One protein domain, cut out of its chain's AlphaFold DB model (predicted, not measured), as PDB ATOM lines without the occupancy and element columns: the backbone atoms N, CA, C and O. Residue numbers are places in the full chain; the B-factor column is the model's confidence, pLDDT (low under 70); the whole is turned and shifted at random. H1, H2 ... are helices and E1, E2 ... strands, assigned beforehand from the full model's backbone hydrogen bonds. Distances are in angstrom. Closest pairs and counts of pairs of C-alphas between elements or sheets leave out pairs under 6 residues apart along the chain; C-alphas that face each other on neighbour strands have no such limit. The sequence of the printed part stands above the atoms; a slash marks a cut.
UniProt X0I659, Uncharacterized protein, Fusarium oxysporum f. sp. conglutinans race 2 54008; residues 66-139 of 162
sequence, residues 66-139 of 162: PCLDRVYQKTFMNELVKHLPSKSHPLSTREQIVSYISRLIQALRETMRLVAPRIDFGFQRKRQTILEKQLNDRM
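Overview. This is residues 66 to 139 of the 162 residues of an uncharacterized protein of Fusarium oxysporum f. sp. conglutinans race 2 54008 (UniProt X0I659). A long helix, H2, and a shorter helix, H1, which packs at a slant on the later part of H2, make the body, and a third helix, H3, sticks out from it as a free arm. The short strand E1 leads from the end of H2 toward this arm, and the arm makes much of the length. The printed part has 74 residues, with three named helices and one named strand in the order H1, H2, E1, H3; E1 pairs with no named strand, and the class is mostly helix. The whole is extended, with a radius of gyration of the C-alphas of 20.9 A and spans of 68 by 27 by 13 A.

Along the chain. The longest helix, H2, covers residues 94 to 115 and measures 31.6 A from first to last C-alpha; the C-alpha of Arg 94 is at (159.400, 130.889, 192.619), and the C-alpha of Val 115 is at (134.795, 125.237, 173.575). H1 precedes it with residues 73 to 83, over 15.5 A. E1 is residues 118 to 121, 9.2 A long. H3 takes residues 124 to 139, 21.8 A from first to last C-alpha, and its last C-alpha, that of Met 139, is at (132.631, 144.909, 135.443).

Arrangement. H2 touches H1 with residues 107 to 115 alone. The closest C-alphas of the two helices are those of His 83 and Ala 107, 4.8 A apart. Their lines stand at a steep tilt of 47 degrees, and they run opposite ways; their centres are 13.6 A apart. H2 and E1 are apart, although a tight link of 2 residues joins them. E1 and H3 meet only through their link, which is also tight, with 2 residues. H3 touches no helix and is apart from both H1 and H2, and H1 is apart from E1. In H2 and H3 every O i to N i+4 pair is within hydrogen-bond range, while in H1 5 of 7 are.

Size, cuts and confidence. The two C-alphas farthest apart are those of Ser 92 and Arg 138, at 68.8 A. Residues 122 to 139, of which 124 to 139 belong to H3, stand free. Without them, the body of 56 residues spans 42 by 24 by 13 A, with a radius of gyration of 13.5 A. The link from H1 to H2, with 10 residues, is short, and no link is long. The printed part has no cut. The mean pLDDT of the printed part is 84.1; residues 121 to 128 are under 70, where the model's confidence is low.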
ATOM      1  N   PRO A  66     141.454 128.299 166.456       82.06
ATOM      2  CA  PRO A  66     140.330 128.505 167.365       82.06
ATOM      3  C   PRO A  66     139.789 129.936 167.223       82.06
ATOM      4  O   PRO A  66     140.559 130.895 167.152       82.06
ATOM      5  N   CYS A  67     138.467 130.088 167.171       81.94
ATOM      6  CA  CYS A  67     137.788 131.380 167.103       81.94
ATOM      7  C   CYS A  67     137.044 131.649 168.410       81.94
ATOM      8  O   CYS A  67     136.001 131.054 168.675       81.94
ATOM      9  N   LEU A  68     137.592 132.554 169.222       80.38
ATOM     10  CA  LEU A  68     137.021 132.904 170.524       80.38
ATOM     11  C   LEU A  68     135.814 133.845 170.411       80.38
ATOM     12  O   LEU A  68     134.977 133.850 171.304       80.38
ATOM     13  N   ASP A  69     135.662 134.561 169.293       79.69
ATOM     14  CA  ASP A  69     134.559 135.514 169.074       79.69
ATOM     15  C   ASP A  69     133.176 134.848 169.069       79.69
ATOM     16  O   ASP A  69     132.157 135.491 169.302       79.69
ATOM     17  N   ARG A  70     133.131 133.543 168.782       79.44
ATOM     18  CA  ARG A  70     131.896 132.749 168.711       79.44
ATOM     19  C   ARG A  70     131.649 131.915 169.968       79.44
ATOM     20  O   ARG A  70     130.755 131.073 169.974       79.44
ATOM     21  N   VAL A  71     132.451 132.109 171.013       86.75
ATOM     22  CA  VAL A  71     132.350 131.341 172.252       86.75
ATOM     23  C   VAL A  71     131.442 132.054 173.245       86.75
ATOM     24  O   VAL A  71     131.688 133.191 173.640       86.75
ATOM     25  N   TYR A  72     130.414 131.351 173.718       89.00
ATOM     26  CA  TYR A  72     129.585 131.841 174.811       89.00
ATOM     27  C   TYR A  72     130.384 131.891 176.114       89.00
ATOM     28  O   TYR A  72     130.874 130.869 176.600       89.00
ATOM     29  N   GLN A  73     130.444 133.076 176.725       87.81
ATOM     30  CA  GLN A  73     131.195 133.314 177.958       87.81
ATOM     31  C   GLN A  73     130.792 132.355 179.088       87.81
ATOM     32  O   GLN A  73     131.658 131.822 179.775       87.81
ATOM     33  N   LYS A  74     129.491 132.087 179.265       90.75
ATOM     34  CA  LYS A  74     128.992 131.171 180.303       90.75
ATOM     35  C   LYS A  74     129.549 129.755 180.131       90.75
ATOM     36  O   LYS A  74     130.015 129.159 181.096       90.75
ATOM     37  N   THR A  75     129.541 129.239 178.904       89.25
ATOM     38  CA  THR A  75     130.070 127.908 178.578       89.25
ATOM     39  C   THR A  75     131.576 127.849 178.797       89.25
ATOM     40  O   THR A  75     132.071 126.905 179.404       89.25
ATOM     41  N   PHE A  76     132.293 128.891 178.371       90.19
ATOM     42  CA  PHE A  76     133.734 128.988 178.575       90.19
ATOM     43  C   PHE A  76     134.108 128.990 180.057       90.19
ATOM     44  O   PHE A  76     134.966 128.222 180.469       90.19
ATOM     45  N   MET A  77     133.438 129.810 180.871       90.56
ATOM     46  CA  MET A  77     133.712 129.886 182.308       90.56
ATOM     47  C   MET A  77     133.368 128.577 183.024       90.56
ATOM     48  O   MET A  77     134.134 128.141 183.881       90.56
ATOM     49  N   ASN A  78     132.260 127.930 182.652       93.00
ATOM     50  CA  ASN A  78     131.871 126.642 183.223       93.00
ATOM     51  C   ASN A  78     132.912 125.548 182.962       93.00
ATOM     52  O   ASN A  78     133.165 124.745 183.856       93.00
ATOM     53  N   GLU A  79     133.517 125.511 181.772       91.50
ATOM     54  CA  GLU A  79     134.603 124.565 181.492       91.50
ATOM     55  C   GLU A  79     135.933 124.993 182.110       91.50
ATOM     56  O   GLU A  79     136.636 124.161 182.679       91.50
ATOM     57  N   LEU A  80     136.252 126.289 182.098       91.81
ATOM     58  CA  LEU A  80     137.495 126.799 182.670       91.81
ATOM     59  C   LEU A  80     137.633 126.422 184.145       91.81
ATOM     60  O   LEU A  80     138.685 125.948 184.566       91.81
ATOM     61  N   VAL A  81     136.560 126.580 184.925       92.50
ATOM     62  CA  VAL A  81     136.555 126.264 186.363       92.50
ATOM     63  C   VAL A  81     136.928 124.806 186.640       92.50
ATOM     64  O   VAL A  81     137.554 124.540 187.663       92.50
ATOM     65  N   LYS A  82     136.621 123.872 185.731       91.44
ATOM     66  CA  LYS A  82     136.975 122.452 185.894       91.44
ATOM     67  C   LYS A  82     138.468 122.184 185.721       91.44
ATOM     68  O   LYS A  82     138.971 121.193 186.242       91.44
ATOM     69  N   HIS A  83     139.161 123.046 184.983       89.56
ATOM     70  CA  HIS A  83     140.578 122.889 184.670       89.56
ATOM     71  C   HIS A  83     141.486 123.804 185.499       89.56
ATOM     72  O   HIS A  83     142.702 123.608 185.498       89.56
ATOM     73  N   LEU A  84     140.931 124.797 186.207       90.50
ATOM     74  CA  LEU A  84     141.717 125.713 187.027       90.50
ATOM     75  C   LEU A  84     142.442 124.977 188.170       90.50
ATOM     76  O   LEU A  84     141.867 124.097 188.814       90.50
ATOM     77  N   PRO A  85     143.694 125.361 188.473       87.31
ATOM     78  CA  PRO A  85     144.392 124.858 189.645       87.31
ATOM     79  C   PRO A  85     143.669 125.270 190.937       87.31
ATOM     80  O   PRO A  85     143.090 126.353 191.035       87.31
ATOM     81  N   SER A  86     143.714 124.399 191.947       87.94
ATOM     82  CA  SER A  86     143.074 124.634 193.244       87.94
ATOM     83  C   SER A  86     143.552 125.932 193.897       87.94
ATOM     84  O   SER A  86     144.742 126.242 193.886       87.94
ATOM     85  N   LYS A  87     142.638 126.642 194.570       81.88
ATOM     86  CA  LYS A  87     142.953 127.877 195.320       81.88
ATOM     87  C   LYS A  87     143.961 127.669 196.458       81.88
ATOM     88  O   LYS A  87     144.561 128.627 196.918       81.88
ATOM     89  N   SER A  88     144.133 126.428 196.909       84.00
ATOM     90  CA  SER A  88     145.095 126.028 197.937       84.00
ATOM     91  C   SER A  88     146.492 125.710 197.389       84.00
ATOM     92  O   SER A  88     147.322 125.188 198.131       84.00
ATOM     93  N   HIS A  89     146.765 125.958 196.101       80.25
ATOM     94  CA  HIS A  89     148.089 125.692 195.546       80.25
ATOM     95  C   HIS A  89     149.137 126.565 196.254       80.25
ATOM     96  O   HIS A  89     148.921 127.771 196.388       80.25
ATOM     97  N   PRO A  90     150.256 125.989 196.721       83.50
ATOM     98  CA  PRO A  90     151.289 126.773 197.378       83.50
ATOM     99  C   PRO A  90     151.904 127.751 196.369       83.50
ATOM    100  O   PRO A  90     152.103 127.397 195.211       83.50
ATOM    101  N   LEU A  91     152.183 128.981 196.808       88.62
ATOM    102  CA  LEU A  91     152.755 130.068 195.992       88.62
ATOM    103  C   LEU A  91     153.960 130.723 196.684       88.62
ATOM    104  O   LEU A  91     154.316 131.861 196.399       88.62
ATOM    105  N   SER A  92     154.563 130.021 197.641       87.00
ATOM    106  CA  SER A  92     155.582 130.573 198.537       87.00
ATOM    107  C   SER A  92     156.979 130.601 197.915       87.00
ATOM    108  O   SER A  92     157.839 131.340 198.380       87.00
ATOM    109  N   THR A  93     157.214 129.806 196.871       94.31
ATOM    110  CA  THR A  93     158.497 129.730 196.155       94.31
ATOM    111  C   THR A  93     158.324 130.081 194.683       94.31
ATOM    112  O   THR A  93     157.237 129.954 194.112       94.31
ATOM    113  N   ARG A  94     159.411 130.515 194.038       91.88
ATOM    114  CA  ARG A  94     159.400 130.889 192.619       91.88
ATOM    115  C   ARG A  94     158.965 129.719 191.737       91.88
ATOM    116  O   ARG A  94     158.179 129.902 190.813       91.88
ATOM    117  N   GLU A  95     159.435 128.521 192.047       93.19
ATOM    118  CA  GLU A  95     159.149 127.285 191.318       93.19
ATOM    119  C   GLU A  95     157.660 126.935 191.406       93.19
ATOM    120  O   GLU A  95     157.038 126.555 190.414       93.19
ATOM    121  N   GLN A  96     157.062 127.135 192.581       90.31
ATOM    122  CA  GLN A  96     155.629 126.955 192.795       90.31
ATOM    123  C   GLN A  96     154.793 127.966 192.003       90.31
ATOM    124  O   GLN A  96     153.802 127.585 191.383       90.31
ATOM    125  N   ILE A  97     155.221 129.231 191.948       89.81
ATOM    126  CA  ILE A  97     154.558 130.263 191.137       89.81
ATOM    127  C   ILE A  97     154.625 129.900 189.645       89.81
ATOM    128  O   ILE A  97     153.609 129.944 188.952       89.81
ATOM    129  N   VAL A  98     155.794 129.486 189.149       91.44
ATOM    130  CA  VAL A  98     155.970 129.067 187.746       91.44
ATOM    131  C   VAL A  98     155.110 127.840 187.423       91.44
ATOM    132  O   VAL A  98     154.444 127.808 186.385       91.44
ATOM    133  N   SER A  99     155.065 126.854 188.323       91.06
ATOM    134  CA  SER A  99     154.201 125.671 188.201       91.06
ATOM    135  C   SER A  99     152.718 126.054 188.141       91.06
ATOM    136  O   SER A  99     151.980 125.572 187.278       91.06
ATOM    137  N   TYR A 100     152.282 126.971 189.004       91.75
ATOM    138  CA  TYR A 100     150.904 127.455 189.032       91.75
ATOM    139  C   TYR A 100     150.515 128.175 187.735       91.75
ATOM    140  O   TYR A 100     149.476 127.871 187.147       91.75
ATOM    141  N   ILE A 101     151.373 129.072 187.239       89.69
ATOM    142  CA  ILE A 101     151.165 129.775 185.964       89.69
ATOM    143  C   ILE A 101     151.115 128.779 184.799       89.69
ATOM    144  O   ILE A 101     150.236 128.876 183.944       89.69
ATOM    145  N   SER A 102     151.997 127.779 184.788       91.31
ATOM    146  CA  SER A 102     152.005 126.738 183.752       91.31
ATOM    147  C   SER A 102     150.683 125.965 183.721       91.31
ATOM    148  O   SER A 102     150.108 125.752 182.654       91.31
ATOM    149  N   ARG A 103     150.145 125.617 184.898       90.50
ATOM    150  CA  ARG A 103     148.833 124.963 185.028       90.50
ATOM    151  C   ARG A 103     147.683 125.865 184.584       90.50
ATOM    152  O   ARG A 103     146.761 125.378 183.939       90.50
ATOM    153  N   LEU A 104     147.739 127.167 184.873       91.94
ATOM    154  CA  LEU A 104     146.751 128.135 184.380       91.94
ATOM    155  C   LEU A 104     146.744 128.218 182.850       91.94
ATOM    156  O   LEU A 104     145.680 128.169 182.234       91.94
ATOM    157  N   ILE A 105     147.923 128.308 182.231       90.44
ATOM    158  CA  ILE A 105     148.055 128.334 180.770       90.44
ATOM    159  C   ILE A 105     147.511 127.034 180.170       90.44
ATOM    160  O   ILE A 105     146.769 127.071 179.187       90.44
ATOM    161  N   GLN A 106     147.827 125.887 180.774       92.56
ATOM    162  CA  GLN A 106     147.316 124.592 180.331       92.56
ATOM    163  C   GLN A 106     145.786 124.510 180.437       92.56
ATOM    164  O   GLN A 106     145.132 124.081 179.487       92.56
ATOM    165  N   ALA A 107     145.207 124.986 181.541       91.56
ATOM    166  CA  ALA A 107     143.761 125.042 181.735       91.56
ATOM    167  C   ALA A 107     143.071 125.896 180.662       91.56
ATOM    168  O   ALA A 107     142.062 125.483 180.083       91.56
ATOM    169  N   LEU A 108     143.640 127.064 180.346       90.00
ATOM    170  CA  LEU A 108     143.141 127.937 179.283       90.00
ATOM    171  C   LEU A 108     143.217 127.257 177.913       90.00
ATOM    172  O   LEU A 108     142.234 127.275 177.171       90.00
ATOM    173  N   ARG A 109     144.347 126.618 177.589       88.62
ATOM    174  CA  ARG A 109     144.530 125.891 176.323       88.62
ATOM    175  C   ARG A 109     143.511 124.772 176.155       88.62
ATOM    176  O   ARG A 109     142.915 124.667 175.085       88.62
ATOM    177  N   GLU A 110     143.272 123.981 177.198       90.88
ATOM    178  CA  GLU A 110     142.294 122.894 177.115       90.88
ATOM    179  C   GLU A 110     140.860 123.394 177.025       90.88
ATOM    180  O   GLU A 110     140.087 122.915 176.196       90.88
ATOM    181  N   THR A 111     140.524 124.436 177.780       91.12
ATOM    182  CA  THR A 111     139.203 125.068 177.684       91.12
ATOM    183  C   THR A 111     138.963 125.616 176.275       91.12
ATOM    184  O   THR A 111     137.909 125.388 175.678       91.12
ATOM    185  N   MET A 112     139.961 126.286 175.688       87.88
ATOM    186  CA  MET A 112     139.894 126.757 174.304       87.88
ATOM    187  C   MET A 112     139.764 125.599 173.312       87.88
ATOM    188  O   MET A 112     139.013 125.717 172.348       87.88
ATOM    189  N   ARG A 113     140.453 124.473 173.532       87.06
ATOM    190  CA  ARG A 113     140.347 123.288 172.667       87.06
ATOM    191  C   ARG A 113     138.941 122.688 172.680       87.06
ATOM    192  O   ARG A 113     138.495 122.217 171.637       87.06
ATOM    193  N   LEU A 114     138.278 122.687 173.835       87.75
ATOM    194  CA  LEU A 114     136.950 122.098 174.014       87.75
ATOM    195  C   LEU A 114     135.823 123.005 173.516       87.75
ATOM    196  O   LEU A 114     134.869 122.517 172.916       87.75
ATOM    197  N   VAL A 115     135.921 124.312 173.771       88.19
ATOM    198  CA  VAL A 115     134.795 125.237 173.575       88.19
ATOM    199  C   VAL A 115     134.943 126.091 172.314       88.19
ATOM    200  O   VAL A 115     133.935 126.484 171.726       88.19
ATOM    201  N   ALA A 116     136.166 126.400 171.868       86.56
ATOM    202  CA  ALA A 116     136.350 127.290 170.726       86.56
ATOM    203  C   ALA A 116     136.168 126.544 169.393       86.56
ATOM    204  O   ALA A 116     136.929 125.615 169.101       86.56
ATOM    205  N   PRO A 117     135.223 126.969 168.530       82.88
ATOM    206  CA  PRO A 117     135.100 126.405 167.197       82.88
ATOM    207  C   PRO A 117     136.374 126.680 166.397       82.88
ATOM    208  O   PRO A 117     136.932 127.783 166.426       82.88
ATOM    209  N   ARG A 118     136.838 125.666 165.667       82.81
ATOM    210  CA  ARG A 118     137.991 125.783 164.776       82.81
ATOM    211  C   ARG A 118     137.523 126.247 163.405       82.81
ATOM    212  O   ARG A 118     136.626 125.650 162.823       82.81
ATOM    213  N   ILE A 119     138.118 127.329 162.913       77.81
ATOM    214  CA  ILE A 119     137.807 127.904 161.605       77.81
ATOM    215  C   ILE A 119     139.005 127.709 160.688       77.81
ATOM    216  O   ILE A 119     140.147 127.982 161.077       77.81
ATOM    217  N   ASP A 120     138.726 127.281 159.463       75.62
ATOM    218  CA  ASP A 120     139.717 127.156 158.407       75.62
ATOM    219  C   ASP A 120     140.310 128.524 158.066       75.62
ATOM    220  O   ASP A 120     139.621 129.504 157.767       75.62
ATOM    221  N   PHE A 121     141.628 128.595 158.084       64.00
ATOM    222  CA  PHE A 121     142.401 129.754 157.691       64.00
ATOM    223  C   PHE A 121     143.395 129.274 156.641       64.00
ATOM    224  O   PHE A 121     144.153 128.366 156.925       64.00
ATOM    225  N   GLY A 122     143.428 129.833 155.429       59.53
ATOM    226  CA  GLY A 122     144.614 129.632 154.576       59.53
ATOM    227  C   GLY A 122     144.432 129.420 153.078       59.53
ATOM    228  O   GLY A 122     145.382 129.704 152.361       59.53
ATOM    229  N   PHE A 123     143.268 129.032 152.549       53.91
ATOM    230  CA  PHE A 123     143.160 128.802 151.090       53.91
ATOM    231  C   PHE A 123     142.126 129.666 150.363       53.91
ATOM    232  O   PHE A 123     142.325 130.029 149.204       53.91
ATOM    233  N   GLN A 124     141.062 130.083 151.049       55.22
ATOM    234  CA  GLN A 124     139.972 130.828 150.413       55.22
ATOM    235  C   GLN A 124     140.344 132.290 150.129       55.22
ATOM    236  O   GLN A 124     140.034 132.787 149.056       55.22
ATOM    237  N   ARG A 125     141.098 132.971 151.010       55.59
ATOM    238  CA  ARG A 125     141.351 134.419 150.855       55.59
ATOM    239  C   ARG A 125     142.111 134.791 149.584       55.59
ATOM    240  O   ARG A 125     141.739 135.776 148.962       55.59
ATOM    241  N   LYS A 126     143.137 134.027 149.181       57.78
ATOM    242  CA  LYS A 126     143.922 134.325 147.963       57.78
ATOM    243  C   LYS A 126     143.129 134.049 146.681       57.78
ATOM    244  O   LYS A 126     143.162 134.851 145.758       57.78
ATOM    245  N   ARG A 127     142.391 132.932 146.621       61.00
ATOM    246  CA  ARG A 127     141.541 132.612 145.460       61.00
ATOM    247  C   ARG A 127     140.352 133.568 145.363       61.00
ATOM    248  O   ARG A 127     140.037 134.012 144.268       61.00
ATOM    249  N   GLN A 128     139.754 133.925 146.497       64.44
ATOM    250  CA  GLN A 128     138.682 134.910 146.580       64.44
ATOM    251  C   GLN A 128     139.155 136.290 146.113       64.44
ATOM    252  O   GLN A 128     138.509 136.861 145.249       64.44
ATOM    253  N   THR A 129     140.321 136.776 146.560       71.38
ATOM    254  CA  THR A 129     140.862 138.063 146.067       71.38
ATOM    255  C   THR A 129     141.157 138.048 144.567       71.38
ATOM    256  O   THR A 129     140.929 139.048 143.893       71.38
ATOM    257  N   ILE A 130     141.632 136.926 144.010       76.69
ATOM    258  CA  ILE A 130     141.830 136.797 142.556       76.69
ATOM    259  C   ILE A 130     140.487 136.844 141.817       76.69
ATOM    260  O   ILE A 130     140.375 137.549 140.817       76.69
ATOM    261  N   LEU A 131     139.475 136.121 142.303       75.00
ATOM    262  CA  LEU A 131     138.142 136.099 141.698       75.00
ATOM    263  C   LEU A 131     137.434 137.458 141.817       75.00
ATOM    264  O   LEU A 131     136.834 137.903 140.845       75.00
ATOM    265  N   GLU A 132     137.559 138.147 142.952       81.25
ATOM    266  CA  GLU A 132     137.045 139.508 143.162       81.25
ATOM    267  C   GLU A 132     137.723 140.509 142.221       81.25
ATOM    268  O   GLU A 132     137.045 141.309 141.578       81.25
ATOM    269  N   LYS A 133     139.050 140.420 142.054       86.44
ATOM    270  CA  LYS A 133     139.774 141.247 141.079       86.44
ATOM    271  C   LYS A 133     139.301 140.974 139.648       86.44
ATOM    272  O   LYS A 133     139.032 141.913 138.909       86.44
ATOM    273  N   GLN A 134     139.165 139.705 139.265       88.75
ATOM    274  CA  GLN A 134     138.676 139.324 137.934       88.75
ATOM    275  C   GLN A 134     137.238 139.790 137.684       88.75
ATOM    276  O   GLN A 134     136.912 140.185 136.564       88.75
ATOM    277  N   LEU A 135     136.384 139.747 138.706       88.56
ATOM    278  CA  LEU A 135     135.016 140.244 138.630       88.56
ATOM    279  C   LEU A 135     134.999 141.764 138.427       88.56
ATOM    280  O   LEU A 135     134.329 142.236 137.512       88.56
ATOM    281  N   ASN A 136     135.788 142.508 139.205       88.75
ATOM    282  CA  ASN A 136     135.909 143.961 139.068       88.75
ATOM    283  C   ASN A 136     136.475 144.367 137.698       88.75
ATOM    284  O   ASN A 136     135.924 145.255 137.056       88.75
ATOM    285  N   ASP A 137     137.504 143.676 137.197       88.62
ATOM    286  CA  ASP A 137     138.059 143.930 135.860       88.62
ATOM    287  C   ASP A 137     137.015 143.693 134.754       88.62
ATOM    288  O   ASP A 137     136.949 144.447 133.780       88.62
ATOM    289  N   ARG A 138     136.179 142.653 134.886       85.19
ATOM    290  CA  ARG A 138     135.089 142.377 133.935       85.19
ATOM    291  C   ARG A 138     133.966 143.406 134.026       85.19
ATOM    292  O   ARG A 138     133.460 143.810 132.984       85.19
ATOM    293  N   MET A 139     133.611 143.843 135.232       85.00
ATOM    294  CA  MET A 139     132.631 144.909 135.443       85.00
ATOM    295  C   MET A 139     133.093 146.217 134.800       85.00
ATOM    296  O   MET A 139     132.348 146.785 134.014       85.00
TER     297      MET A 139